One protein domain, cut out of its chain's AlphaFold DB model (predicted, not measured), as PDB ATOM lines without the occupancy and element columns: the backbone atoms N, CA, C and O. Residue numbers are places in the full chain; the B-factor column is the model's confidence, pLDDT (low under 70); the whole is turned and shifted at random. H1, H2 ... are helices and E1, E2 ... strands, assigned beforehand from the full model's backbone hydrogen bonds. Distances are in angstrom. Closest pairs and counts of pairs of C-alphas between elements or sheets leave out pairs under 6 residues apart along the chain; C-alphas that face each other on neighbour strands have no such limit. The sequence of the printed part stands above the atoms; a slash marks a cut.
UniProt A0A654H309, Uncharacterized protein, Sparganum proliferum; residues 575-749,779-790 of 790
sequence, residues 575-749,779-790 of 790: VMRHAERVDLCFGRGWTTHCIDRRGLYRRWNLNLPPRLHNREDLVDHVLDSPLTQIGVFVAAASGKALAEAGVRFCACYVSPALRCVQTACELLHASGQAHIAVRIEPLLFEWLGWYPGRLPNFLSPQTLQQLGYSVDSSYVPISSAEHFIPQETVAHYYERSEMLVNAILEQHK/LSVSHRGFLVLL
ATOM      1  N   VAL A 575      -7.213  35.025  13.581       74.50
ATOM      2  CA  VAL A 575      -7.802  33.704  13.315       74.50
ATOM      3  C   VAL A 575      -7.731  32.876  14.590       74.50
ATOM      4  O   VAL A 575      -6.648  32.574  15.085       74.50
ATOM      5  N   MET A 576      -8.890  32.517  15.131       70.94
ATOM      6  CA  MET A 576      -9.034  31.802  16.395       70.94
ATOM      7  C   MET A 576      -9.704  30.443  16.179       70.94
ATOM      8  O   MET A 576     -10.483  30.241  15.248       70.94
ATOM      9  N   ARG A 577      -9.411  29.494  17.067       72.19
ATOM     10  CA  ARG A 577     -10.111  28.206  17.140       72.19
ATOM     11  C   ARG A 577     -11.267  28.318  18.135       72.19
ATOM     12  O   ARG A 577     -11.175  29.070  19.103       72.19
ATOM     13  N   HIS A 578     -12.326  27.537  17.931       73.50
ATOM     14  CA  HIS A 578     -13.352  27.338  18.957       73.50
ATOM     15  C   HIS A 578     -12.754  26.794  20.275       73.50
ATOM     16  O   HIS A 578     -11.745  26.078  20.264       73.50
ATOM     17  N   ALA A 579     -13.409  27.066  21.402       71.94
ATOM     18  CA  ALA A 579     -12.999  26.562  22.714       71.94
ATOM     19  C   ALA A 579     -13.358  25.067  22.932       71.94
ATOM     20  O   ALA A 579     -13.704  24.343  21.993       71.94
ATOM     21  N   GLU A 580     -13.228  24.564  24.162       81.00
ATOM     22  CA  GLU A 580     -13.445  23.150  24.517       81.00
ATOM     23  C   GLU A 580     -14.853  22.638  24.147       81.00
ATOM     24  O   GLU A 580     -15.857  23.271  24.470       81.00
ATOM     25  N   ARG A 581     -14.928  21.479  23.470       80.00
ATOM     26  CA  ARG A 581     -16.176  20.834  23.014       80.00
ATOM     27  C   ARG A 581     -16.626  19.736  23.975       80.00
ATOM     28  O   ARG A 581     -15.793  18.961  24.451       80.00
ATOM     29  N   VAL A 582     -17.940  19.590  24.154       77.25
ATOM     30  CA  VAL A 582     -18.531  18.499  24.950       77.25
ATOM     31  C   VAL A 582     -18.128  17.115  24.428       77.25
ATOM     32  O   VAL A 582     -17.691  16.286  25.219       77.25
ATOM     33  N   ASP A 583     -18.197  16.863  23.119       73.12
ATOM     34  CA  ASP A 583     -17.872  15.550  22.534       73.12
ATOM     35  C   ASP A 583     -16.398  15.127  22.672       73.12
ATOM     36  O   ASP A 583     -16.098  13.932  22.655       73.12
ATOM     37  N   LEU A 584     -15.480  16.084  22.842       66.25
ATOM     38  CA  LEU A 584     -14.067  15.814  23.126       66.25
ATOM     39  C   LEU A 584     -13.796  15.606  24.623       66.25
ATOM     40  O   LEU A 584     -12.923  14.816  24.964       66.25
ATOM     41  N   CYS A 585     -14.531  16.290  25.503       61.12
ATOM     42  CA  CYS A 585     -14.386  16.169  26.959       61.12
ATOM     43  C   CYS A 585     -15.077  14.905  27.513       61.12
ATOM     44  O   CYS A 585     -14.529  14.219  28.370       61.12
ATOM     45  N   PHE A 586     -16.258  14.567  26.986       63.03
ATOM     46  CA  PHE A 586     -17.124  13.482  27.471       63.03
ATOM     47  C   PHE A 586     -17.236  12.293  26.498       63.03
ATOM     48  O   PHE A 586     -17.998  11.355  26.735       63.03
ATOM     49  N   GLY A 587     -16.478  12.322  25.398       64.75
ATOM     50  CA  GLY A 587     -16.448  11.274  24.380       64.75
ATOM     51  C   GLY A 587     -17.694  11.216  23.486       64.75
ATOM     52  O   GLY A 587     -18.709  11.875  23.710       64.75
ATOM     53  N   ARG A 588     -17.642  10.368  22.449       62.28
ATOM     54  CA  ARG A 588     -18.717  10.244  21.440       62.28
ATOM     55  C   ARG A 588     -20.066   9.786  22.014       62.28
ATOM     56  O   ARG A 588     -21.095  10.059  21.408       62.28
ATOM     57  N   GLY A 589     -20.064   9.106  23.163       65.38
ATOM     58  CA  GLY A 589     -21.273   8.648  23.855       65.38
ATOM     59  C   GLY A 589     -21.982   9.720  24.690       65.38
ATOM     60  O   GLY A 589     -23.024   9.429  25.267       65.38
ATOM     61  N   TRP A 590     -21.459  10.949  24.783       75.06
ATOM     62  CA  TRP A 590     -21.972  11.953  25.724       75.06
ATOM     63  C   TRP A 590     -23.490  12.181  25.620       75.06
ATOM     64  O   TRP A 590     -24.156  12.326  26.645       75.06
ATOM     65  N   THR A 591     -24.058  12.150  24.411       75.44
ATOM     66  CA  THR A 591     -25.496  12.345  24.184       75.44
ATOM     67  C   THR A 591     -26.353  11.251  24.816       75.44
ATOM     68  O   THR A 591     -27.398  11.577  25.367       75.44
ATOM     69  N   THR A 592     -25.919   9.985  24.830       74.44
ATOM     70  CA  THR A 592     -26.690   8.879  25.432       74.44
ATOM     71  C   THR A 592     -26.621   8.867  26.961       74.44
ATOM     72  O   THR A 592     -27.523   8.340  27.608       74.44
ATOM     73  N   HIS A 593     -25.594   9.490  27.547       72.50
ATOM     74  CA  HIS A 593     -25.509   9.742  28.991       72.50
ATOM     75  C   HIS A 593     -26.276  11.003  29.423       72.50
ATOM     76  O   HIS A 593     -26.706  11.099  30.572       72.50
ATOM     77  N   CYS A 594     -26.433  11.980  28.524       71.44
ATOM     78  CA  CYS A 594     -27.024  13.281  28.838       71.44
ATOM     79  C   CYS A 594     -28.487  13.445  28.417       71.44
ATOM     80  O   CYS A 594     -29.128  14.371  28.903       71.44
ATOM     81  N   ILE A 595     -29.010  12.638  27.494       76.19
ATOM     82  CA  ILE A 595     -30.359  12.792  26.937       76.19
ATOM     83  C   ILE A 595     -31.101  11.462  27.089       76.19
ATOM     84  O   ILE A 595     -30.623  10.419  26.645       76.19
ATOM     85  N   ASP A 596     -32.254  11.490  27.759       71.81
ATOM     86  CA  ASP A 596     -33.022  10.280  28.056       71.81
ATOM     87  C   ASP A 596     -33.822   9.755  26.843       71.81
ATOM     88  O   ASP A 596     -33.898  10.376  25.780       71.81
ATOM     89  N   ARG A 597     -34.488   8.603  27.010       72.62
ATOM     90  CA  ARG A 597     -35.342   7.990  25.969       72.62
ATOM     91  C   ARG A 597     -36.572   8.831  25.577       72.62
ATOM     92  O   ARG A 597     -37.325   8.411  24.703       72.62
ATOM     93  N   ARG A 598     -36.812   9.969  26.233       68.75
ATOM     94  CA  ARG A 598     -37.895  10.927  25.962       68.75
ATOM     95  C   ARG A 598     -37.368  12.213  25.309       68.75
ATOM     96  O   ARG A 598     -38.156  13.128  25.088       68.75
ATOM     97  N   GLY A 599     -36.063  12.297  25.028       68.44
ATOM     98  CA  GLY A 599     -35.402  13.492  24.502       68.44
ATOM     99  C   GLY A 599     -35.076  14.551  25.563       68.44
ATOM    100  O   GLY A 599     -34.686  15.660  25.209       68.44
ATOM    101  N   LEU A 600     -35.223  14.248  26.858       72.88
ATOM    102  CA  LEU A 600     -34.995  15.215  27.931       72.88
ATOM    103  C   LEU A 600     -33.515  15.261  28.319       72.88
ATOM    104  O   LEU A 600     -32.930  14.256  28.727       72.88
ATOM    105  N   TYR A 601     -32.919  16.451  28.231       80.62
ATOM    106  CA  TYR A 601     -31.542  16.695  28.652       80.62
ATOM    107  C   TYR A 601     -31.403  16.754  30.182       80.62
ATOM    108  O   TYR A 601     -32.085  17.529  30.855       80.62
ATOM    109  N   ARG A 602     -30.448  15.990  30.719       73.50
ATOM    110  CA  ARG A 602     -30.019  15.994  32.118       73.50
ATOM    111  C   ARG A 602     -28.510  16.233  32.209       73.50
ATOM    112  O   ARG A 602     -27.701  15.345  31.949       73.50
ATOM    113  N   ARG A 603     -28.136  17.425  32.677       79.88
ATOM    114  CA  ARG A 603     -26.764  17.761  33.088       79.88
ATOM    115  C   ARG A 603     -26.361  16.895  34.289       79.88
ATOM    116  O   ARG A 603     -26.934  17.048  35.365       79.88
ATOM    117  N   TRP A 604     -25.385  16.002  34.116       63.97
ATOM    118  CA  TRP A 604     -24.836  15.159  35.195       63.97
ATOM    119  C   TRP A 604     -23.430  15.581  35.657       63.97
ATOM    120  O   TRP A 604     -22.962  15.122  36.692       63.97
ATOM    121  N   ASN A 605     -22.773  16.483  34.924       76.94
ATOM    122  CA  ASN A 605     -21.455  17.032  35.236       76.94
ATOM    123  C   ASN A 605     -21.491  18.566  35.119       76.94
ATOM    124  O   ASN A 605     -22.154  19.100  34.227       76.94
ATOM    125  N   LEU A 606     -20.784  19.288  35.992       67.62
ATOM    126  CA  LEU A 606     -20.786  20.756  35.980       67.62
ATOM    127  C   LEU A 606     -20.124  21.358  34.733       67.62
ATOM    128  O   LEU A 606     -20.525  22.445  34.327       67.62
ATOM    129  N   ASN A 607     -19.197  20.663  34.069       74.31
ATOM    130  CA  ASN A 607     -18.600  21.137  32.820       74.31
ATOM    131  C   ASN A 607     -19.524  20.945  31.591       74.31
ATOM    132  O   ASN A 607     -19.305  21.547  30.542       74.31
ATOM    133  N   LEU A 608     -20.615  20.176  31.705       71.88
ATOM    134  CA  LEU A 608     -21.662  20.144  30.676       71.88
ATOM    135  C   LEU A 608     -22.514  21.433  30.699       71.88
ATOM    136  O   LEU A 608     -22.688  22.023  31.773       71.88
ATOM    137  N   PRO A 609     -23.103  21.855  29.560       80.62
ATOM    138  CA  PRO A 609     -24.003  23.009  29.486       80.62
ATOM    139  C   PRO A 609     -25.154  22.980  30.512       80.62
ATOM    140  O   PRO A 609     -25.666  21.906  30.840       80.62
ATOM    141  N   PRO A 610     -25.649  24.140  30.987       77.19
ATOM    142  CA  PRO A 610     -26.803  24.197  31.885       77.19
ATOM    143  C   PRO A 610     -28.100  23.759  31.189       77.19
ATOM    144  O   PRO A 610     -29.002  23.232  31.836       77.19
ATOM    145  N   ARG A 611     -28.188  23.967  29.870       80.50
ATOM    146  CA  ARG A 611     -29.294  23.591  28.983       80.50
ATOM    147  C   ARG A 611     -28.715  23.201  27.621       80.50
ATOM    148  O   ARG A 611     -27.654  23.700  27.250       80.50
ATOM    149  N   LEU A 612     -29.424  22.359  26.876       83.69
ATOM    150  CA  LEU A 612     -29.222  22.192  25.436       83.69
ATOM    151  C   LEU A 612     -30.383  22.842  24.684       83.69
ATOM    152  O   LEU A 612     -31.490  22.945  25.208       83.69
ATOM    153  N   HIS A 613     -30.122  23.265  23.450       82.12
ATOM    154  CA  HIS A 613     -31.159  23.688  22.511       82.12
ATOM    155  C   HIS A 613     -31.816  22.452  21.901       82.12
ATOM    156  O   HIS A 613     -31.117  21.480  21.622       82.12
ATOM    157  N   ASN A 614     -33.122  22.491  21.651       78.00
ATOM    158  CA  ASN A 614     -33.795  21.399  20.952       78.00
ATOM    159  C   ASN A 614     -33.263  21.296  19.509       78.00
ATOM    160  O   ASN A 614     -33.135  22.312  18.823       78.00
ATOM    161  N   ARG A 615     -32.992  20.072  19.050       82.25
ATOM    162  CA  ARG A 615     -32.754  19.723  17.640       82.25
ATOM    163  C   ARG A 615     -33.711  18.601  17.234       82.25
ATOM    164  O   ARG A 615     -34.293  17.952  18.101       82.25
ATOM    165  N   GLU A 616     -33.870  18.386  15.933       74.56
ATOM    166  CA  GLU A 616     -34.747  17.339  15.389       74.56
ATOM    167  C   GLU A 616     -34.159  15.939  15.624       74.56
ATOM    168  O   GLU A 616     -34.828  15.078  16.193       74.56
ATOM    169  N   ASP A 617     -32.883  15.735  15.276       79.44
ATOM    170  CA  ASP A 617     -32.154  14.490  15.529       79.44
ATOM    171  C   ASP A 617     -31.213  14.599  16.741       79.44
ATOM    172  O   ASP A 617     -30.394  15.516  16.851       79.44
ATOM    173  N   LEU A 618     -31.190  13.553  17.579       74.62
ATOM    174  CA  LEU A 618     -30.160  13.361  18.615       74.62
ATOM    175  C   LEU A 618     -28.734  13.344  18.024       74.62
ATOM    176  O   LEU A 618     -27.773  13.766  18.669       74.62
ATOM    177  N   VAL A 619     -28.602  12.876  16.778       79.19
ATOM    178  CA  VAL A 619     -27.343  12.818  16.020       79.19
ATOM    179  C   VAL A 619     -26.772  14.215  15.751       79.19
ATOM    180  O   VAL A 619     -25.552  14.371  15.728       79.19
ATOM    181  N   ASP A 620     -27.602  15.254  15.642       82.62
ATOM    182  CA  ASP A 620     -27.113  16.611  15.366       82.62
ATOM    183  C   ASP A 620     -26.353  17.217  16.554       82.62
ATOM    184  O   ASP A 620     -25.447  18.026  16.360       82.62
ATOM    185  N   HIS A 621     -26.624  16.764  17.783       80.31
ATOM    186  CA  HIS A 621     -25.786  17.081  18.944       80.31
ATOM    187  C   HIS A 621     -24.420  16.378  18.910       80.31
ATOM    188  O   HIS A 621     -23.459  16.888  19.483       80.31
ATOM    189  N   VAL A 622     -24.310  15.226  18.239       80.00
ATOM    190  CA  VAL A 622     -23.035  14.509  18.065       80.00
ATOM    191  C   VAL A 622     -22.202  15.157  16.955       80.00
ATOM    192  O   VAL A 622     -21.000  15.343  17.122       80.00
ATOM    193  N   LEU A 623     -22.831  15.535  15.835       82.19
ATOM    194  CA  LEU A 623     -22.148  16.143  14.684       82.19
ATOM    195  C   LEU A 623     -21.779  17.623  14.913       82.19
ATOM    196  O   LEU A 623     -20.717  18.069  14.465       82.19
ATOM    197  N   ASP A 624     -22.624  18.368  15.634       88.19
ATOM    198  CA  ASP A 624     -22.429  19.776  16.000       88.19
ATOM    199  C   ASP A 624     -22.511  19.977  17.526       88.19
ATOM    200  O   ASP A 624     -23.420  20.610  18.077       88.19
ATOM    201  N   SER A 625     -21.527  19.389  18.216       86.38
ATOM    202  CA  SER A 625     -21.350  19.509  19.667       86.38
ATOM    203  C   SER A 625     -21.219  20.975  20.113       86.38
ATOM    204  O   SER A 625     -20.417  21.714  19.529       86.38
ATOM    205  N   PRO A 626     -21.902  21.385  21.201       88.81
ATOM    206  CA  PRO A 626     -21.678  22.675  21.847       88.81
ATOM    207  C   PRO A 626     -20.332  22.714  22.593       88.81
ATOM    208  O   PRO A 626     -19.645  21.693  22.747       88.81
ATOM    209  N   LEU A 627     -19.991  23.905  23.091       80.12
ATOM    210  CA  LEU A 627     -18.936  24.105  24.079       80.12
ATOM    211  C   LEU A 627     -19.285  23.491  25.441       80.12
ATOM    212  O   LEU A 627     -20.454  23.381  25.816       80.12
ATOM    213  N   THR A 628     -18.252  23.152  26.208       76.88
ATOM    214  CA  THR A 628     -18.349  22.919  27.656       76.88
ATOM    215  C   THR A 628     -18.400  24.248  28.427       76.88
ATOM    216  O   THR A 628     -18.249  25.326  27.850       76.88
ATOM    217  N   GLN A 629     -18.606  24.212  29.744       74.75
ATOM    218  CA  GLN A 629     -18.579  25.420  30.580       74.75
ATOM    219  C   GLN A 629     -17.165  25.990  30.740       74.75
ATOM    220  O   GLN A 629     -17.006  27.207  30.707       74.75
ATOM    221  N   ILE A 630     -16.140  25.135  30.804       66.44
ATOM    222  CA  ILE A 630     -14.738  25.548  30.675       66.44
ATOM    223  C   ILE A 630     -14.486  26.151  29.286       66.44
ATOM    224  O   ILE A 630     -13.818  27.176  29.183       66.44
ATOM    225  N   GLY A 631     -15.091  25.609  28.224       69.56
ATOM    226  CA  GLY A 631     -15.046  26.198  26.884       69.56
ATOM    227  C   GLY A 631     -15.604  27.626  26.831       69.56
ATOM    228  O   GLY A 631     -14.948  28.522  26.301       69.56
ATOM    229  N   VAL A 632     -16.774  27.860  27.432       72.00
ATOM    230  CA  VAL A 632     -17.371  29.204  27.571       72.00
ATOM    231  C   VAL A 632     -16.454  30.126  28.390       72.00
ATOM    232  O   VAL A 632     -16.107  31.211  27.929       72.00
ATOM    233  N   PHE A 633     -15.963  29.676  29.549       67.62
ATOM    234  CA  PHE A 633     -15.037  30.450  30.385       67.62
ATOM    235  C   PHE A 633     -13.747  30.850  29.643       67.62
ATOM    236  O   PHE A 633     -13.320  32.001  29.720       67.62
ATOM    237  N   VAL A 634     -13.143  29.936  28.877       67.44
ATOM    238  CA  VAL A 634     -11.932  30.207  28.082       67.44
ATOM    239  C   VAL A 634     -12.205  31.227  26.971       67.44
ATOM    240  O   VAL A 634     -11.358  32.088  26.718       67.44
ATOM    241  N   ALA A 635     -13.382  31.189  26.338       74.00
ATOM    242  CA  ALA A 635     -13.791  32.198  25.360       74.00
ATOM    243  C   ALA A 635     -13.951  33.588  26.010       74.00
ATOM    244  O   ALA A 635     -13.394  34.567  25.506       74.00
ATOM    245  N   ALA A 636     -14.618  33.660  27.168       71.56
ATOM    246  CA  ALA A 636     -14.794  34.895  27.932       71.56
ATOM    247  C   ALA A 636     -13.449  35.493  28.388       71.56
ATOM    248  O   ALA A 636     -13.156  36.664  28.138       71.56
ATOM    249  N   ALA A 637     -12.587  34.676  29.001       67.44
ATOM    250  CA  ALA A 637     -11.261  35.089  29.458       67.44
ATOM    251  C   ALA A 637     -10.381  35.592  28.298       67.44
ATOM    252  O   ALA A 637      -9.688  36.601  28.442       67.44
ATOM    253  N   SER A 638     -10.462  34.945  27.128       74.44
ATOM    254  CA  SER A 638      -9.778  35.398  25.909       74.44
ATOM    255  C   SER A 638     -10.282  36.770  25.452       74.44
ATOM    256  O   SER A 638      -9.478  37.648  25.149       74.44
ATOM    257  N   GLY A 639     -11.603  36.987  25.453       77.69
ATOM    258  CA  GLY A 639     -12.211  38.278  25.116       77.69
ATOM    259  C   GLY A 639     -11.773  39.403  26.052       77.69
ATOM    260  O   GLY A 639     -11.371  40.472  25.589       77.69
ATOM    261  N   LYS A 640     -11.770  39.141  27.362       73.75
ATOM    262  CA  LYS A 640     -11.305  40.096  28.376       73.75
ATOM    263  C   LYS A 640      -9.827  40.457  28.184       73.75
ATOM    264  O   LYS A 640      -9.501  41.639  28.137       73.75
ATOM    265  N   ALA A 641      -8.954  39.469  27.973       70.94
ATOM    266  CA  ALA A 641      -7.528  39.701  27.724       70.94
ATOM    267  C   ALA A 641      -7.265  40.498  26.428       70.94
ATOM    268  O   ALA A 641      -6.376  41.348  26.387       70.94
ATOM    269  N   LEU A 642      -8.058  40.270  25.374       76.31
ATOM    270  CA  LEU A 642      -7.986  41.042  24.129       76.31
ATOM    271  C   LEU A 642      -8.415  42.506  24.343       76.31
ATOM    272  O   LEU A 642      -7.748  43.411  23.842       76.31
ATOM    273  N   ALA A 643      -9.463  42.757  25.132       76.62
ATOM    274  CA  ALA A 643      -9.874  44.114  25.502       76.62
ATOM    275  C   ALA A 643      -8.834  44.832  26.385       76.62
ATOM    276  O   ALA A 643      -8.529  45.998  26.139       76.62
ATOM    277  N   GLU A 644      -8.240  44.134  27.359       77.81
ATOM    278  CA  GLU A 644      -7.145  44.648  28.199       77.81
ATOM    279  C   GLU A 644      -5.893  44.992  27.373       77.81
ATOM    280  O   GLU A 644      -5.226  45.989  27.646       77.81
ATOM    281  N   ALA A 645      -5.620  44.239  26.304       75.62
ATOM    282  CA  ALA A 645      -4.582  44.539  25.315       75.62
ATOM    283  C   ALA A 645      -4.969  45.646  24.303       75.62
ATOM    284  O   ALA A 645      -4.244  45.880  23.331       75.62
ATOM    285  N   GLY A 646      -6.112  46.320  24.482       78.12
ATOM    286  CA  GLY A 646      -6.586  47.388  23.598       78.12
ATOM    287  C   GLY A 646      -7.025  46.912  22.206       78.12
ATOM    288  O   GLY A 646      -7.051  47.705  21.260       78.12
ATOM    289  N   VAL A 647      -7.344  45.624  22.035       80.00
ATOM    290  CA  VAL A 647      -7.836  45.089  20.759       80.00
ATOM    291  C   VAL A 647      -9.304  45.463  20.576       80.00
ATOM    292  O   VAL A 647     -10.190  45.030  21.313       80.00
ATOM    293  N   ARG A 648      -9.553  46.269  19.544       80.31
ATOM    294  CA  ARG A 648     -10.884  46.613  19.049       80.31
ATOM    295  C   ARG A 648     -11.110  45.925  17.710       80.31
ATOM    296  O   ARG A 648     -10.267  46.063  16.826       80.31
ATOM    297  N   PHE A 649     -12.232  45.225  17.588       83.19
ATOM    298  CA  PHE A 649     -12.662  44.577  16.348       83.19
ATOM    299  C   PHE A 649     -13.579  45.510  15.546       83.19
ATOM    300  O   PHE A 649     -14.226  46.401  16.105       83.19
ATOM    301  N   CYS A 650     -13.640  45.299  14.235       84.50
ATOM    302  CA  CYS A 650     -14.590  45.916  13.316       84.50
ATOM    303  C   CYS A 650     -15.574  44.899  12.713       84.50
ATOM    304  O   CYS A 650     -16.680  45.295  12.339       84.50
ATOM    305  N   ALA A 651     -15.225  43.606  12.651       86.06
ATOM    306  CA  ALA A 651     -16.139  42.547  12.227       86.06
ATOM    307  C   ALA A 651     -15.782  41.166  12.806       86.06
ATOM    308  O   ALA A 651     -14.661  40.902  13.233       86.06
ATOM    309  N   CYS A 652     -16.752  40.253  12.786       88.62
ATOM    310  CA  CYS A 652     -16.584  38.875  13.234       88.62
ATOM    311  C   CYS A 652     -17.258  37.916  12.251       88.62
ATOM    312  O   CYS A 652     -18.443  38.076  11.966       88.62
ATOM    313  N   TYR A 653     -16.510  36.927  11.762       90.62
ATOM    314  CA  TYR A 653     -16.968  35.871  10.861       90.62
ATOM    315  C   TYR A 653     -16.727  34.499  11.517       90.62
ATOM    316  O   TYR A 653     -15.671  34.265  12.105       90.62
ATOM    317  N   VAL A 654     -17.678  33.568  11.431       89.81
ATOM    318  CA  VAL A 654     -17.580  32.226  12.040       89.81
ATOM    319  C   VAL A 654     -17.932  31.108  11.076       89.81
ATOM    320  O   VAL A 654     -18.838  31.231  10.257       89.81
ATOM    321  N   SER A 655     -17.278  29.964  11.278       90.94
ATOM    322  CA  SER A 655     -17.822  28.659  10.904       90.94
ATOM    323  C   SER A 655     -19.253  28.472  11.453       90.94
ATOM    324  O   SER A 655     -19.505  28.848  12.601       90.94
ATOM    325  N   PRO A 656     -20.174  27.836  10.701       91.12
ATOM    326  CA  PRO A 656     -21.557  27.587  11.128       91.12
ATOM    327  C   PRO A 656     -21.702  26.594  12.293       91.12
ATOM    328  O   PRO A 656     -22.804  26.407  12.804       91.12
ATOM    329  N   ALA A 657     -20.615  25.959  12.738       90.06
ATOM    330  CA  ALA A 657     -20.636  25.074  13.898       90.06
ATOM    331  C   ALA A 657     -21.005  25.835  15.186       90.06
ATOM    332  O   ALA A 657     -20.379  26.849  15.510       90.06
ATOM    333  N   LEU A 658     -21.941  25.305  15.981       92.50
ATOM    334  CA  LEU A 658     -22.449  25.931  17.210       92.50
ATOM    335  C   LEU A 658     -21.318  26.324  18.174       92.50
ATOM    336  O   LEU A 658     -21.323  27.424  18.721       92.50
ATOM    337  N   ARG A 659     -20.301  25.470  18.320       88.25
ATOM    338  CA  ARG A 659     -19.078  25.745  19.098       88.25
ATOM    339  C   ARG A 659     -18.324  27.011  18.664       88.25
ATOM    340  O   ARG A 659     -17.770  27.708  19.514       88.25
ATOM    341  N   CYS A 660     -18.289  27.322  17.366       88.12
ATOM    342  CA  CYS A 660     -17.625  28.514  16.832       88.12
ATOM    343  C   CYS A 660     -18.464  29.764  17.110       88.12
ATOM    344  O   CYS A 660     -17.928  30.738  17.632       88.12
ATOM    345  N   VAL A 661     -19.780  29.697  16.863       92.31
ATOM    346  CA  VAL A 661     -20.738  30.768  17.202       92.31
ATOM    347  C   VAL A 661     -20.679  31.094  18.698       92.31
ATOM    348  O   VAL A 661     -20.500  32.249  19.071       92.31
ATOM    349  N   GLN A 662     -20.737  30.074  19.562       91.50
ATOM    350  CA  GLN A 662     -20.638  30.219  21.018       91.50
ATOM    351  C   GLN A 662     -19.315  30.867  21.448       91.50
ATOM    352  O   GLN A 662     -19.334  31.808  22.235       91.50
ATOM    353  N   THR A 663     -18.178  30.418  20.895       86.00
ATOM    354  CA  THR A 663     -16.861  31.012  21.199       86.00
ATOM    355  C   THR A 663     -16.827  32.494  20.813       86.00
ATOM    356  O   THR A 663     -16.334  33.319  21.576       86.00
ATOM    357  N   ALA A 664     -17.369  32.842  19.644       88.44
ATOM    358  CA  ALA A 664     -17.357  34.202  19.118       88.44
ATOM    359  C   ALA A 664     -18.250  35.163  19.911       88.44
ATOM    360  O   ALA A 664     -17.809  36.255  20.267       88.44
ATOM    361  N   CYS A 665     -19.490  34.759  20.207       92.38
ATOM    362  CA  CYS A 665     -20.425  35.580  20.975       92.38
ATOM    363  C   CYS A 665     -19.905  35.840  22.393       92.38
ATOM    364  O   CYS A 665     -19.938  36.982  22.841       92.38
ATOM    365  N   GLU A 666     -19.375  34.817  23.068       90.00
ATOM    366  CA  GLU A 666     -18.842  34.942  24.428       90.00
ATOM    367  C   GLU A 666     -17.587  35.833  24.479       90.00
ATOM    368  O   GLU A 666     -17.480  36.725  25.320       90.00
ATOM    369  N   LEU A 667     -16.666  35.664  23.522       88.50
ATOM    370  CA  LEU A 667     -15.469  36.499  23.386       88.50
ATOM    371  C   LEU A 667     -15.832  37.972  23.140       88.50
ATOM    372  O   LEU A 667     -15.284  38.873  23.784       88.50
ATOM    373  N   LEU A 668     -16.774  38.242  22.233       87.31
ATOM    374  CA  LEU A 668     -17.236  39.603  21.963       87.31
ATOM    375  C   LEU A 668     -17.980  40.196  23.165       87.31
ATOM    376  O   LEU A 668     -17.748  41.359  23.487       87.31
ATOM    377  N   HIS A 669     -18.786  39.406  23.877       92.94
ATOM    378  CA  HIS A 669     -19.449  39.831  25.109       92.94
ATOM    379  C   HIS A 669     -18.431  40.241  26.182       92.94
ATOM    380  O   HIS A 669     -18.425  41.393  26.618       92.94
ATOM    381  N   ALA A 670     -17.514  39.343  26.546       87.12
ATOM    382  CA  ALA A 670     -16.521  39.575  27.593       87.12
ATOM    383  C   ALA A 670     -15.476  40.652  27.241       87.12
ATOM    384  O   ALA A 670     -14.908  41.273  28.138       87.12
ATOM    385  N   SER A 671     -15.246  40.922  25.950       83.56
ATOM    386  CA  SER A 671     -14.408  42.046  25.495       83.56
ATOM    387  C   SER A 671     -15.118  43.414  25.505       83.56
ATOM    388  O   SER A 671     -14.525  44.415  25.104       83.56
ATOM    389  N   GLY A 672     -16.391  43.486  25.920       90.44
ATOM    390  CA  GLY A 672     -17.194  44.717  25.872       90.44
ATOM    391  C   GLY A 672     -17.617  45.124  24.451       90.44
ATOM    392  O   GLY A 672     -17.884  46.297  24.182       90.44
ATOM    393  N   GLN A 673     -17.652  44.169  23.517       89.00
ATOM    394  CA  GLN A 673     -17.897  44.382  22.085       89.00
ATOM    395  C   GLN A 673     -19.115  43.605  21.555       89.00
ATOM    396  O   GLN A 673     -19.240  43.396  20.353       89.00
ATOM    397  N   ALA A 674     -20.073  43.270  22.429       89.06
ATOM    398  CA  ALA A 674     -21.344  42.601  22.097       89.06
ATOM    399  C   ALA A 674     -22.217  43.313  21.033       89.06
ATOM    400  O   ALA A 674     -23.180  42.736  20.537       89.06
ATOM    401  N   HIS A 675     -21.899  44.566  20.687       89.31
ATOM    402  CA  HIS A 675     -22.533  45.316  19.597       89.31
ATOM    403  C   HIS A 675     -22.077  44.859  18.198       89.31
ATOM    404  O   HIS A 675     -22.709  45.213  17.205       89.31
ATOM    405  N   ILE A 676     -20.982  44.097  18.102       88.44
ATOM    406  CA  ILE A 676     -20.505  43.501  16.854       88.44
ATOM    407  C   ILE A 676     -21.267  42.193  16.641       88.44
ATOM    408  O   ILE A 676     -21.021  41.201  17.326       88.44
ATOM    409  N   ALA A 677     -22.200  42.194  15.692       91.44
ATOM    410  CA  ALA A 677     -22.938  40.993  15.327       91.44
ATOM    411  C   ALA A 677     -22.041  39.999  14.561       91.44
ATOM    412  O   ALA A 677     -21.256  40.374  13.687       91.44
ATOM    413  N   VAL A 678     -22.158  38.719  14.911       91.62
ATOM    414  CA  VAL A 678     -21.367  37.601  14.387       91.62
ATOM    415  C   VAL A 678     -21.946  37.124  13.056       91.62
ATOM    416  O   VAL A 678     -23.111  36.736  12.984       91.62
ATOM    417  N   ARG A 679     -21.127  37.117  12.004       93.94
ATOM    418  CA  ARG A 679     -21.509  36.726  10.639       93.94
ATOM    419  C   ARG A 679     -21.192  35.260  10.393       93.94
ATOM    420  O   ARG A 679     -20.045  34.846  10.529       93.94
ATOM    421  N   ILE A 680     -22.194  34.463  10.045       93.19
ATOM    422  CA  ILE A 680     -22.009  33.027   9.807       93.19
ATOM    423  C   ILE A 680     -21.630  32.802   8.346       93.19
ATOM    424  O   ILE A 680     -22.385  33.159   7.448       93.19
ATOM    425  N   GLU A 681     -20.469  32.194   8.116       91.19
ATOM    426  CA  GLU A 681     -19.885  32.001   6.794       91.19
ATOM    427  C   GLU A 681     -19.606  30.503   6.549       91.19
ATOM    428  O   GLU A 681     -18.688  29.941   7.158       91.19
ATOM    429  N   PRO A 682     -20.385  29.821   5.682       89.50
ATOM    430  CA  PRO A 682     -20.344  28.369   5.523       89.50
ATOM    431  C   PRO A 682     -18.956  27.790   5.251       89.50
ATOM    432  O   PRO A 682     -18.549  26.848   5.933       89.50
ATOM    433  N   LEU A 683     -18.190  28.361   4.315       85.62
ATOM    434  CA  LEU A 683     -16.886  27.810   3.935       85.62
ATOM    435  C   LEU A 683     -15.752  28.095   4.950       85.62
ATOM    436  O   LEU A 683     -14.623  27.674   4.698       85.62
ATOM    437  N   LEU A 684     -16.034  28.692   6.123       84.56
ATOM    438  CA  LEU A 684     -15.145  28.633   7.303       84.56
ATOM    439  C   LEU A 684     -15.260  27.312   8.093       84.56
ATOM    440  O   LEU A 684     -14.501  27.092   9.043       84.56
ATOM    441  N   PHE A 685     -16.206  26.433   7.739       84.94
ATOM    442  CA  PHE A 685     -16.322  25.106   8.344       84.94
ATOM    443  C   PHE A 685     -15.061  24.252   8.111       84.94
ATOM    444  O   PHE A 685     -14.295  24.489   7.178       84.94
ATOM    445  N   GLU A 686     -14.822  23.261   8.971       77.56
ATOM    446  CA  GLU A 686     -13.620  22.415   8.908       77.56
ATOM    447  C   GLU A 686     -13.598  21.463   7.701       77.56
ATOM    448  O   GLU A 686     -14.513  21.468   6.873       77.56
ATOM    449  N   TRP A 687     -12.512  20.698   7.556       80.88
ATOM    450  CA  TRP A 687     -12.339  19.772   6.437       80.88
ATOM    451  C   TRP A 687     -13.427  18.686   6.437       80.88
ATOM    452  O   TRP A 687     -13.609  17.970   7.427       80.88
ATOM    453  N   LEU A 688     -14.143  18.531   5.318       80.88
ATOM    454  CA  LEU A 688     -15.310  17.637   5.251       80.88
ATOM    455  C   LEU A 688     -14.954  16.148   5.358       80.88
ATOM    456  O   LEU A 688     -15.820  15.342   5.691       80.88
ATOM    457  N   GLY A 689     -13.686  15.771   5.151       73.50
ATOM    458  CA  GLY A 689     -13.213  14.387   5.298       73.50
ATOM    459  C   GLY A 689     -13.402  13.784   6.698       73.50
ATOM    460  O   GLY A 689     -13.303  12.570   6.861       73.50
ATOM    461  N   TRP A 690     -13.719  14.596   7.714       67.06
ATOM    462  CA  TRP A 690     -14.087  14.125   9.056       67.06
ATOM    463  C   TRP A 690     -15.571  13.775   9.232       67.06
ATOM    464  O   TRP A 690     -15.951  13.283  10.296       67.06
ATOM    465  N   TYR A 691     -16.397  13.988   8.206       74.69
ATOM    466  CA  TYR A 691     -17.846  13.785   8.231       74.69
ATOM    467  C   TYR A 691     -18.304  12.699   7.229       74.69
ATOM    468  O   TYR A 691     -19.061  12.990   6.302       74.69
ATOM    469  N   PRO A 692     -17.872  11.426   7.392       65.25
ATOM    470  CA  PRO A 692     -18.289  10.325   6.526       65.25
ATOM    471  C   PRO A 692     -19.777   9.998   6.739       65.25
ATOM    472  O   PRO A 692     -20.149   9.314   7.692       65.25
ATOM    473  N   GLY A 693     -20.636  10.507   5.855       74.00
ATOM    474  CA  GLY A 693     -22.090  10.346   5.932       74.00
ATOM    475  C   GLY A 693     -22.816  11.635   5.561       74.00
ATOM    476  O   GLY A 693     -22.948  11.942   4.379       74.00
ATOM    477  N   ARG A 694     -23.288  12.384   6.568       79.94
ATOM    478  CA  ARG A 694     -23.904  13.711   6.395       79.94
ATOM    479  C   ARG A 694     -23.116  14.797   7.125       79.94
ATOM    480  O   ARG A 694     -22.528  14.540   8.176       79.94
ATOM    481  N   LEU A 695     -23.162  16.016   6.586       81.62
ATOM    482  CA  LEU A 695     -22.728  17.217   7.302       81.62
ATOM    483  C   LEU A 695     -23.624  17.461   8.533       81.62
ATOM    484  O   LEU A 695     -24.764  16.983   8.558       81.62
ATOM    485  N   PRO A 696     -23.154  18.200   9.553       83.38
ATOM    486  CA  PRO A 696     -24.003  18.568  10.675       83.38
ATOM    487  C   PRO A 696     -25.177  19.448  10.233       83.38
ATOM    488  O   PRO A 696     -25.013  20.351   9.414       83.38
ATOM    489  N   ASN A 697     -26.348  19.230  10.829       88.50
ATOM    490  CA  ASN A 697     -27.502  20.110  10.674       88.50
ATOM    491  C   ASN A 697     -27.277  21.391  11.501       88.50
ATOM    492  O   ASN A 697     -27.544  21.431  12.708       88.50
ATOM    493  N   PHE A 698     -26.675  22.409  10.883       91.25
ATOM    494  CA  PHE A 698     -26.348  23.672  11.548       91.25
ATOM    495  C   PHE A 698     -27.612  24.463  11.910       91.25
ATOM    496  O   PHE A 698     -28.576  24.510  11.149       91.25
ATOM    497  N   LEU A 699     -27.596  25.132  13.065       91.44
ATOM    498  CA  LEU A 699     -28.692  26.019  13.461       91.44
ATOM    499  C   LEU A 699     -28.692  27.275  12.575       91.44
ATOM    500  O   LEU A 699     -27.642  27.874  12.345       91.44
ATOM    501  N   SER A 700     -29.871  27.692  12.103       92.75
ATOM    502  CA  SER A 700     -29.987  28.885  11.251       92.75
ATOM    503  C   SER A 700     -29.570  30.167  11.998       92.75
ATOM    504  O   SER A 700     -29.722  30.228  13.224       92.75
ATOM    505  N   PRO A 701     -29.112  31.227  11.299       94.56
ATOM    506  CA  PRO A 701     -28.812  32.518  11.923       94.56
ATOM    507  C   PRO A 701     -29.986  33.075  12.743       94.56
ATOM    508  O   PRO A 701     -29.791  33.617  13.829       94.56
ATOM    509  N   GLN A 702     -31.215  32.885  12.256       94.81
ATOM    510  CA  GLN A 702     -32.448  33.322  12.910       94.81
ATOM    511  C   GLN A 702     -32.732  32.496  14.175       94.81
ATOM    512  O   GLN A 702     -33.074  33.061  15.212       94.81
ATOM    513  N   THR A 703     -32.522  31.175  14.133       93.69
ATOM    514  CA  THR A 703     -32.630  30.298  15.313       93.69
ATOM    515  C   THR A 703     -31.577  30.655  16.363       93.69
ATOM    516  O   THR A 703     -31.893  30.752  17.543       93.69
ATOM    517  N   LEU A 704     -30.330  30.905  15.957       94.12
ATOM    518  CA  LEU A 704     -29.256  31.302  16.873       94.12
ATOM    519  C   LEU A 704     -29.545  32.656  17.538       94.12
ATOM    520  O   LEU A 704     -29.334  32.797  18.742       94.12
ATOM    521  N   GLN A 705     -30.109  33.612  16.797       93.81
ATOM    522  CA  GLN A 705     -30.557  34.893  17.346       93.81
ATOM    523  C   GLN A 705     -31.717  34.726  18.346       93.81
ATOM    524  O   GLN A 705     -31.697  35.338  19.413       93.81
ATOM    525  N   GLN A 706     -32.688  33.847  18.064       92.94
ATOM    526  CA  GLN A 706     -33.770  33.492  19.003       92.94
ATOM    527  C   GLN A 706     -33.259  32.807  20.282       92.94
ATOM    528  O   GLN A 706     -33.862  32.952  21.342       92.94
ATOM    529  N   LEU A 707     -32.133  32.092  20.200       90.31
ATOM    530  CA  LEU A 707     -31.442  31.481  21.339       90.31
ATOM    531  C   LEU A 707     -30.561  32.472  22.128       90.31
ATOM    532  O   LEU A 707     -29.928  32.076  23.106       90.31
ATOM    533  N   GLY A 708     -30.530  33.751  21.738       91.75
ATOM    534  CA  GLY A 708     -29.806  34.817  22.437       91.75
ATOM    535  C   GLY A 708     -28.361  35.038  21.979       91.75
ATOM    536  O   GLY A 708     -27.652  35.827  22.600       91.75
ATOM    537  N   TYR A 709     -27.907  34.387  20.902       93.69
ATOM    538  CA  TYR A 709     -26.590  34.659  20.322       93.69
ATOM    539  C   TYR A 709     -26.613  35.939  19.476       93.69
ATOM    540  O   TYR A 709     -27.524  36.151  18.674       93.69
ATOM    541  N   SER A 710     -25.586  36.782  19.615       92.69
ATOM    542  CA  SER A 710     -25.424  38.040  18.867       92.69
ATOM    543  C   SER A 710     -25.028  37.793  17.405       92.69
ATOM    544  O   SER A 710     -23.935  38.155  16.984       92.69
ATOM    545  N   VAL A 711     -25.894  37.134  16.635       94.62
ATOM    546  CA  VAL A 711     -25.685  36.769  15.226       94.62
ATOM    547  C   VAL A 711     -26.310  37.807  14.292       94.62
ATOM    548  O   VAL A 711     -27.424  38.278  14.520       94.62
ATOM    549  N   ASP A 712     -25.595  38.141  13.218       94.00
ATOM    550  CA  ASP A 712     -26.078  38.985  12.124       94.00
ATOM    551  C   ASP A 712     -27.009  38.163  11.219       94.00
ATOM    552  O   ASP A 712     -26.583  37.544  10.246       94.00
ATOM    553  N   SER A 713     -28.301  38.127  11.554       93.50
ATOM    554  CA  SER A 713     -29.328  37.429  10.765       93.50
ATOM    555  C   SER A 713     -29.702  38.138   9.454       93.50
ATOM    556  O   SER A 713     -30.513  37.608   8.693       93.50
ATOM    557  N   SER A 714     -29.101  39.307   9.185       94.19
ATOM    558  CA  SER A 714     -29.191  40.039   7.915       94.19
ATOM    559  C   SER A 714     -27.996  39.793   6.984       94.19
ATOM    560  O   SER A 714     -28.040  40.167   5.811       94.19
ATOM    561  N   TYR A 715     -26.939  39.147   7.487       93.06
ATOM    562  CA  TYR A 715     -25.747  38.826   6.718       93.06
ATOM    563  C   TYR A 715     -26.049  37.818   5.607       93.06
ATOM    564  O   TYR A 715     -26.509  36.705   5.861       93.06
ATOM    565  N   VAL A 716     -25.724  38.199   4.372       92.88
ATOM    566  CA  VAL A 716     -25.664  37.287   3.228       92.88
ATOM    567  C   VAL A 716     -24.230  36.751   3.134       92.88
ATOM    568  O   VAL A 716     -23.318  37.565   2.956       92.88
ATOM    569  N   PRO A 717     -24.007  35.427   3.246       91.19
ATOM    570  CA  PRO A 717     -22.677  34.842   3.128       91.19
ATOM    571  C   PRO A 717     -21.977  35.168   1.811       91.19
ATOM    572  O   PRO A 717     -22.605  35.245   0.755       91.19
ATOM    573  N   ILE A 718     -20.651  35.289   1.874       87.31
ATOM    574  CA  ILE A 718     -19.786  35.414   0.694       87.31
ATOM    575  C   ILE A 718     -19.831  34.118  -0.128       87.31
ATOM    576  O   ILE A 718     -19.700  34.152  -1.350       87.31
ATOM    577  N   SER A 719     -20.036  32.978   0.536       83.44
ATOM    578  CA  SER A 719     -20.061  31.653  -0.070       83.44
ATOM    579  C   SER A 719     -21.254  30.811   0.403       83.44
ATOM    580  O   SER A 719     -21.487  30.632   1.597       83.44
ATOM    581  N   SER A 720     -22.023  30.251  -0.541       84.88
ATOM    582  CA  SER A 720     -23.063  29.256  -0.218       84.88
ATOM    583  C   SER A 720     -22.434  27.933   0.230       84.88
ATOM    584  O   SER A 720     -21.410  27.518  -0.319       84.88
ATOM    585  N   ALA A 721     -23.094  27.235   1.159       78.38
ATOM    586  CA  ALA A 721     -22.770  25.857   1.538       78.38
ATOM    587  C   ALA A 721     -22.888  24.868   0.359       78.38
ATOM    588  O   ALA A 721     -22.287  23.800   0.386       78.38
ATOM    589  N   GLU A 722     -23.615  25.224  -0.701       78.38
ATOM    590  CA  GLU A 722     -23.736  24.421  -1.929       78.38
ATOM    591  C   GLU A 722     -22.402  24.276  -2.685       78.38
ATOM    592  O   GLU A 722     -22.248  23.360  -3.487       78.38
ATOM    593  N   HIS A 723     -21.413  25.135  -2.402       79.12
ATOM    594  CA  HIS A 723     -20.057  25.033  -2.952       79.12
ATOM    595  C   HIS A 723     -19.160  24.030  -2.200       79.12
ATOM    596  O   HIS A 723     -17.984  23.887  -2.537       79.12
ATOM    597  N   PHE A 724     -19.670  23.337  -1.175       82.00
ATOM    598  CA  PHE A 724     -18.943  22.243  -0.532       82.00
ATOM    599  C   PHE A 724     -18.715  21.084  -1.512       82.00
ATOM    600  O   PHE A 724     -19.655  20.524  -2.072       82.00
ATOM    601  N   ILE A 725     -17.456  20.674  -1.674       76.31
ATOM    602  CA  ILE A 725     -17.082  19.562  -2.553       76.31
ATOM    603  C   ILE A 725     -17.398  18.233  -1.834       76.31
ATOM    604  O   ILE A 725     -16.789  17.964  -0.798       76.31
ATOM    605  N   PRO A 726     -18.289  17.357  -2.354       68.31
ATOM    606  CA  PRO A 726     -18.749  16.159  -1.627       68.31
ATOM    607  C   PRO A 726     -17.676  15.099  -1.331       68.31
ATOM    608  O   PRO A 726     -17.920  14.168  -0.569       68.31
ATOM    609  N   GLN A 727     -16.503  15.219  -1.956       77.31
ATOM    610  CA  GLN A 727     -15.289  14.452  -1.669       77.31
ATOM    611  C   GLN A 727     -14.118  15.436  -1.551       77.31
ATOM    612  O   GLN A 727     -13.219  15.494  -2.391       77.31
ATOM    613  N   GLU A 728     -14.198  16.311  -0.550       78.88
ATOM    614  CA  GLU A 728     -13.198  17.342  -0.303       78.88
ATOM    615  C   GLU A 728     -11.830  16.724   0.013       78.88
ATOM    616  O   GLU A 728     -11.647  16.062   1.035       78.88
ATOM    617  N   THR A 729     -10.837  16.984  -0.837       76.75
ATOM    618  CA  THR A 729      -9.439  16.692  -0.510       76.75
ATOM    619  C   THR A 729      -8.908  17.751   0.452       76.75
ATOM    620  O   THR A 729      -9.423  18.869   0.507       76.75
ATOM    621  N   VAL A 730      -7.831  17.437   1.173       68.19
ATOM    622  CA  VAL A 730      -7.137  18.436   1.999       68.19
ATOM    623  C   VAL A 730      -6.760  19.664   1.151       68.19
ATOM    624  O   VAL A 730      -7.019  20.781   1.573       68.19
ATOM    625  N   ALA A 731      -6.269  19.486  -0.081       68.31
ATOM    626  CA  ALA A 731      -5.939  20.602  -0.975       68.31
ATOM    627  C   ALA A 731      -7.147  21.513  -1.283       68.31
ATOM    628  O   ALA A 731      -7.032  22.729  -1.144       68.31
ATOM    629  N   HIS A 732      -8.312  20.937  -1.603       77.88
ATOM    630  CA  HIS A 732      -9.546  21.703  -1.840       77.88
ATOM    631  C   HIS A 732      -9.966  22.521  -0.603       77.88
ATOM    632  O   HIS A 732     -10.439  23.649  -0.733       77.88
ATOM    633  N   TYR A 733      -9.757  21.983   0.607       75.31
ATOM    634  CA  TYR A 733     -10.023  22.687   1.864       75.31
ATOM    635  C   TYR A 733      -9.123  23.919   2.061       75.31
ATOM    636  O   TYR A 733      -9.629  24.984   2.428       75.31
ATOM    637  N   TYR A 734      -7.817  23.809   1.778       72.00
ATOM    638  CA  TYR A 734      -6.906  24.964   1.785       72.00
ATOM    639  C   TYR A 734      -7.348  26.014   0.753       72.00
ATOM    640  O   TYR A 734      -7.476  27.187   1.097       72.00
ATOM    641  N   GLU A 735      -7.656  25.586  -0.475       76.56
ATOM    642  CA  GLU A 735      -8.066  26.452  -1.588       76.56
ATOM    643  C   GLU A 735      -9.333  27.263  -1.271       76.56
ATOM    644  O   GLU A 735      -9.313  28.494  -1.363       76.56
ATOM    645  N   ARG A 736     -10.421  26.625  -0.801       80.19
ATOM    646  CA  ARG A 736     -11.635  27.370  -0.408       80.19
ATOM    647  C   ARG A 736     -11.410  28.299   0.784       80.19
ATOM    648  O   ARG A 736     -12.007  29.373   0.832       80.19
ATOM    649  N   SER A 737     -10.546  27.909   1.723       78.38
ATOM    650  CA  SER A 737     -10.231  28.720   2.904       78.38
ATOM    651  C   SER A 737      -9.455  29.981   2.515       78.38
ATOM    652  O   SER A 737      -9.773  31.067   2.994       78.38
ATOM    653  N   GLU A 738      -8.483  29.864   1.606       76.69
ATOM    654  CA  GLU A 738      -7.735  31.004   1.072       76.69
ATOM    655  C   GLU A 738      -8.631  31.942   0.255       76.69
ATOM    656  O   GLU A 738      -8.658  33.144   0.531       76.69
ATOM    657  N   MET A 739      -9.410  31.414  -0.699       79.19
ATOM    658  CA  MET A 739     -10.334  32.226  -1.502       79.19
ATOM    659  C   MET A 739     -11.298  33.029  -0.623       79.19
ATOM    660  O   MET A 739     -11.487  34.227  -0.841       79.19
ATOM    661  N   LEU A 740     -11.872  32.391   0.401       82.69
ATOM    662  CA  LEU A 740     -12.817  33.040   1.300       82.69
ATOM    663  C   LEU A 740     -12.152  34.081   2.211       82.69
ATOM    664  O   LEU A 740     -12.676  35.186   2.344       82.69
ATOM    665  N   VAL A 741     -11.000  33.779   2.822       79.69
ATOM    666  CA  VAL A 741     -10.286  34.754   3.668       79.69
ATOM    667  C   VAL A 741      -9.852  35.969   2.844       79.69
ATOM    668  O   VAL A 741      -9.999  37.099   3.308       79.69
ATOM    669  N   ASN A 742      -9.418  35.771   1.597       81.62
ATOM    670  CA  ASN A 742      -9.120  36.868   0.678       81.62
ATOM    671  C   ASN A 742     -10.378  37.694   0.343       81.62
ATOM    672  O   ASN A 742     -10.332  38.919   0.426       81.62
ATOM    673  N   ALA A 743     -11.523  37.063   0.065       83.88
ATOM    674  CA  ALA A 743     -12.785  37.772  -0.175       83.88
ATOM    675  C   ALA A 743     -13.285  38.561   1.060       83.88
ATOM    676  O   ALA A 743     -13.752  39.695   0.927       83.88
ATOM    677  N   ILE A 744     -13.116  38.014   2.269       82.12
ATOM    678  CA  ILE A 744     -13.367  38.712   3.542       82.12
ATOM    679  C   ILE A 744     -12.439  39.936   3.676       82.12
ATOM    680  O   ILE A 744     -12.892  41.037   3.993       82.12
ATOM    681  N   LEU A 745     -11.143  39.789   3.383       82.25
ATOM    682  CA  LEU A 745     -10.170  40.890   3.426       82.25
ATOM    683  C   LEU A 745     -10.431  41.969   2.355       82.25
ATOM    684  O   LEU A 745     -10.089  43.136   2.583       82.25
ATOM    685  N   GLU A 746     -11.048  41.610   1.230       84.38
ATOM    686  CA  GLU A 746     -11.468  42.532   0.169       84.38
ATOM    687  C   GLU A 746     -12.727  43.339   0.539       84.38
ATOM    688  O   GLU A 746     -12.811  44.511   0.168       84.38
ATOM    689  N   GLN A 747     -13.664  42.778   1.322       82.88
ATOM    690  CA  GLN A 747     -14.809  43.538   1.859       82.88
ATOM    691  C   GLN A 747     -14.365  44.677   2.793       82.88
ATOM    692  O   GLN A 747     -14.939  45.764   2.770       82.88
ATOM    693  N   HIS A 748     -13.325  44.455   3.603       77.69
ATOM    694  CA  HIS A 748     -12.897  45.379   4.668       77.69
ATOM    695  C   HIS A 748     -11.772  46.334   4.256       77.69
ATOM    696  O   HIS A 748     -10.895  46.666   5.063       77.69
ATOM    697  N   LYS A 749     -11.715  46.737   2.977       70.31
ATOM    698  CA  LYS A 749     -10.673  47.630   2.429       70.31
ATOM    699  C   LYS A 749     -10.454  48.869   3.298       70.31
ATOM    700  O   LYS A 749     -11.378  49.636   3.561       70.31
ATOM    701  N   LEU A 779      -0.986  29.986   3.258       31.02
ATOM    702  CA  LEU A 779      -1.795  29.793   4.465       31.02
ATOM    703  C   LEU A 779      -1.484  28.439   5.120       31.02
ATOM    704  O   LEU A 779      -1.816  27.387   4.577       31.02
ATOM    705  N   SER A 780      -0.945  28.452   6.341       27.02
ATOM    706  CA  SER A 780      -0.767  27.241   7.160       27.02
ATOM    707  C   SER A 780      -2.065  26.862   7.903       27.02
ATOM    708  O   SER A 780      -2.159  26.898   9.129       27.02
ATOM    709  N   VAL A 781      -3.125  26.555   7.146       32.50
ATOM    710  CA  VAL A 781      -4.470  26.249   7.667       32.50
ATOM    711  C   VAL A 781      -4.453  25.018   8.592       32.50
ATOM    712  O   VAL A 781      -4.358  23.872   8.150       32.50
ATOM    713  N   SER A 782      -4.588  25.229   9.905       30.08
ATOM    714  CA  SER A 782      -4.828  24.130  10.851       30.08
ATOM    715  C   SER A 782      -6.207  23.522  10.588       30.08
ATOM    716  O   SER A 782      -7.186  24.249  10.513       30.08
ATOM    717  N   HIS A 783      -6.323  22.200  10.461       31.05
ATOM    718  CA  HIS A 783      -7.520  21.581   9.865       31.05
ATOM    719  C   HIS A 783      -8.833  21.707  10.687       31.05
ATOM    720  O   HIS A 783      -9.866  21.199  10.258       31.05
ATOM    721  N   ARG A 784      -8.818  22.318  11.887       35.56
ATOM    722  CA  ARG A 784      -9.951  22.380  12.842       35.56
ATOM    723  C   ARG A 784     -10.652  23.744  12.794       35.56
ATOM    724  O   ARG A 784      -9.984  24.770  12.785       35.56
ATOM    725  N   GLY A 785     -11.988  23.740  12.805       32.06
ATOM    726  CA  GLY A 785     -12.823  24.849  12.324       32.06
ATOM    727  C   GLY A 785     -12.648  26.197  13.030       32.06
ATOM    728  O   GLY A 785     -12.415  26.266  14.243       32.06
ATOM    729  N   PHE A 786     -12.812  27.271  12.252       50.84
ATOM    730  CA  PHE A 786     -12.341  28.611  12.605       50.84
ATOM    731  C   PHE A 786     -13.410  29.597  13.090       50.84
ATOM    732  O   PHE A 786     -14.605  29.498  12.797       50.84
ATOM    733  N   LEU A 787     -12.890  30.607  13.783       40.84
ATOM    734  CA  LEU A 787     -13.428  31.937  14.028       40.84
ATOM    735  C   LEU A 787     -12.449  32.935  13.378       40.84
ATOM    736  O   LEU A 787     -11.244  32.866  13.614       40.84
ATOM    737  N   VAL A 788     -12.953  33.836  12.540       48.97
ATOM    738  CA  VAL A 788     -12.189  34.838  11.783       48.97
ATOM    739  C   VAL A 788     -12.639  36.229  12.241       48.97
ATOM    740  O   VAL A 788     -13.685  36.733  11.839       48.97
ATOM    741  N   LEU A 789     -11.855  36.834  13.131       47.50
ATOM    742  CA  LEU A 789     -12.077  38.165  13.700       47.50
ATOM    743  C   LEU A 789     -11.226  39.207  12.962       47.50
ATOM    744  O   LEU A 789     -10.043  38.980  12.706       47.50
ATOM    745  N   LEU A 790     -11.823  40.358  12.652       40.12
ATOM    746  CA  LEU A 790     -11.182  41.516  12.018       40.12
ATOM    747  C   LEU A 790     -11.222  42.711  12.969       40.12
ATOM    748  O   LEU A 790     -12.350  43.084  13.360       40.12
TER     749      LEU A 790
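This is residues 575 to 749 and 779 to 790 of the 790 residues of an uncharacterized protein of Sparganum proliferum (UniProt A0A654H309). What does the domain look like? A small twisted sheet of four strands has helix H5 packed along one face, and H4 packs on H5 in turn. The short helices H1, H2 and H3 gather with the loop 595 to 617 toward one end of the longest axis, while the long helix H7 lies toward the other. What is it made of? The 187 printed residues include seven named helices and four named strands, in the order E1 H1 H2 H3 H4 E2 H5 E3 H6 H7 E4; the class is mixed, helices and strands, with under half of the residues in named elements. The mixed sheet runs E1 E4 E2 E3, and the whole is compact, with a radius of gyration of the C-alphas of 16.4 A and spans of 52 by 42 by 30 A.

Where are the strands? E1 is residues 575 to 577, from C-alpha 575 at (-7.802, 33.704, 13.315); E4 is 786 to 789, ending at C-alpha 789 at (-12.077, 38.165, 13.700); E2 is 652 to 654 and E3 is 678 to 680. Where are the helices? H5 is 658 to 670, 18.1 A long; H4 is 629 to 644, 22.5 A; H7 is 730 to 747, 26.2 A, from C-alpha 730 at (-7.137, 18.436, 1.999). The short ones are H1, 582 to 585, H2, 590 to 594, H3, 618 to 623, and H6, 701 to 706.

How do the strands pair? E4 is antiparallel to E1, with N 576 and O 787 at 2.8 A, and to E2, with N 653 and O 788 at 2.8 A. E2 and E3 are parallel, with N 654 and O 679 at 2.8 A; with H5 between them in the chain they form a strand-helix-strand unit with a right-handed crossover. Which helices are on the sheet? H5 is on one face, making two layers, a sheet and a helix, at a height over the sheet of 8.8 A; it lies over E4 and E2, and its closest C-alphas to E2 are Cys 660 and Val 654, 6.1 A apart. H7 only grazes the sheet, with residues 737 to 744. What of the other helices? H4 touches H5, the C-alphas of Gly 639 and Leu 667 being closest at 4.1 A, at a steep tilt of 41 degrees, the same way. H2 and H3 only just touch, with 3 pairs of C-alphas within 8 A, closest Thr 591 and Val 622 at 6.9 A; H1 is near both, and H6 is apart from H5. How are the helix backbones formed? In H2, H4, H5, H6 and H7 every O i to N i+4 pair is within hydrogen-bond range; in H3 1 of 2 is, and H1 is too short for such a pair.

How large is it? The two C-alphas farthest apart, those of Arg 597 and Lys 749, are 52.3 A from each other. Where is the chain cut or loosely linked? Residues 750 to 778 are not printed, and C-alphas 749 and 779 are 20.0 A apart across the cut. The long links are H2 to H3, E3 to H6 and H6 to H7. Where is confidence low? The mean pLDDT of the printed part is 78.0, and 32 residues are under 70, among them 584 to 589 and 779 to 790.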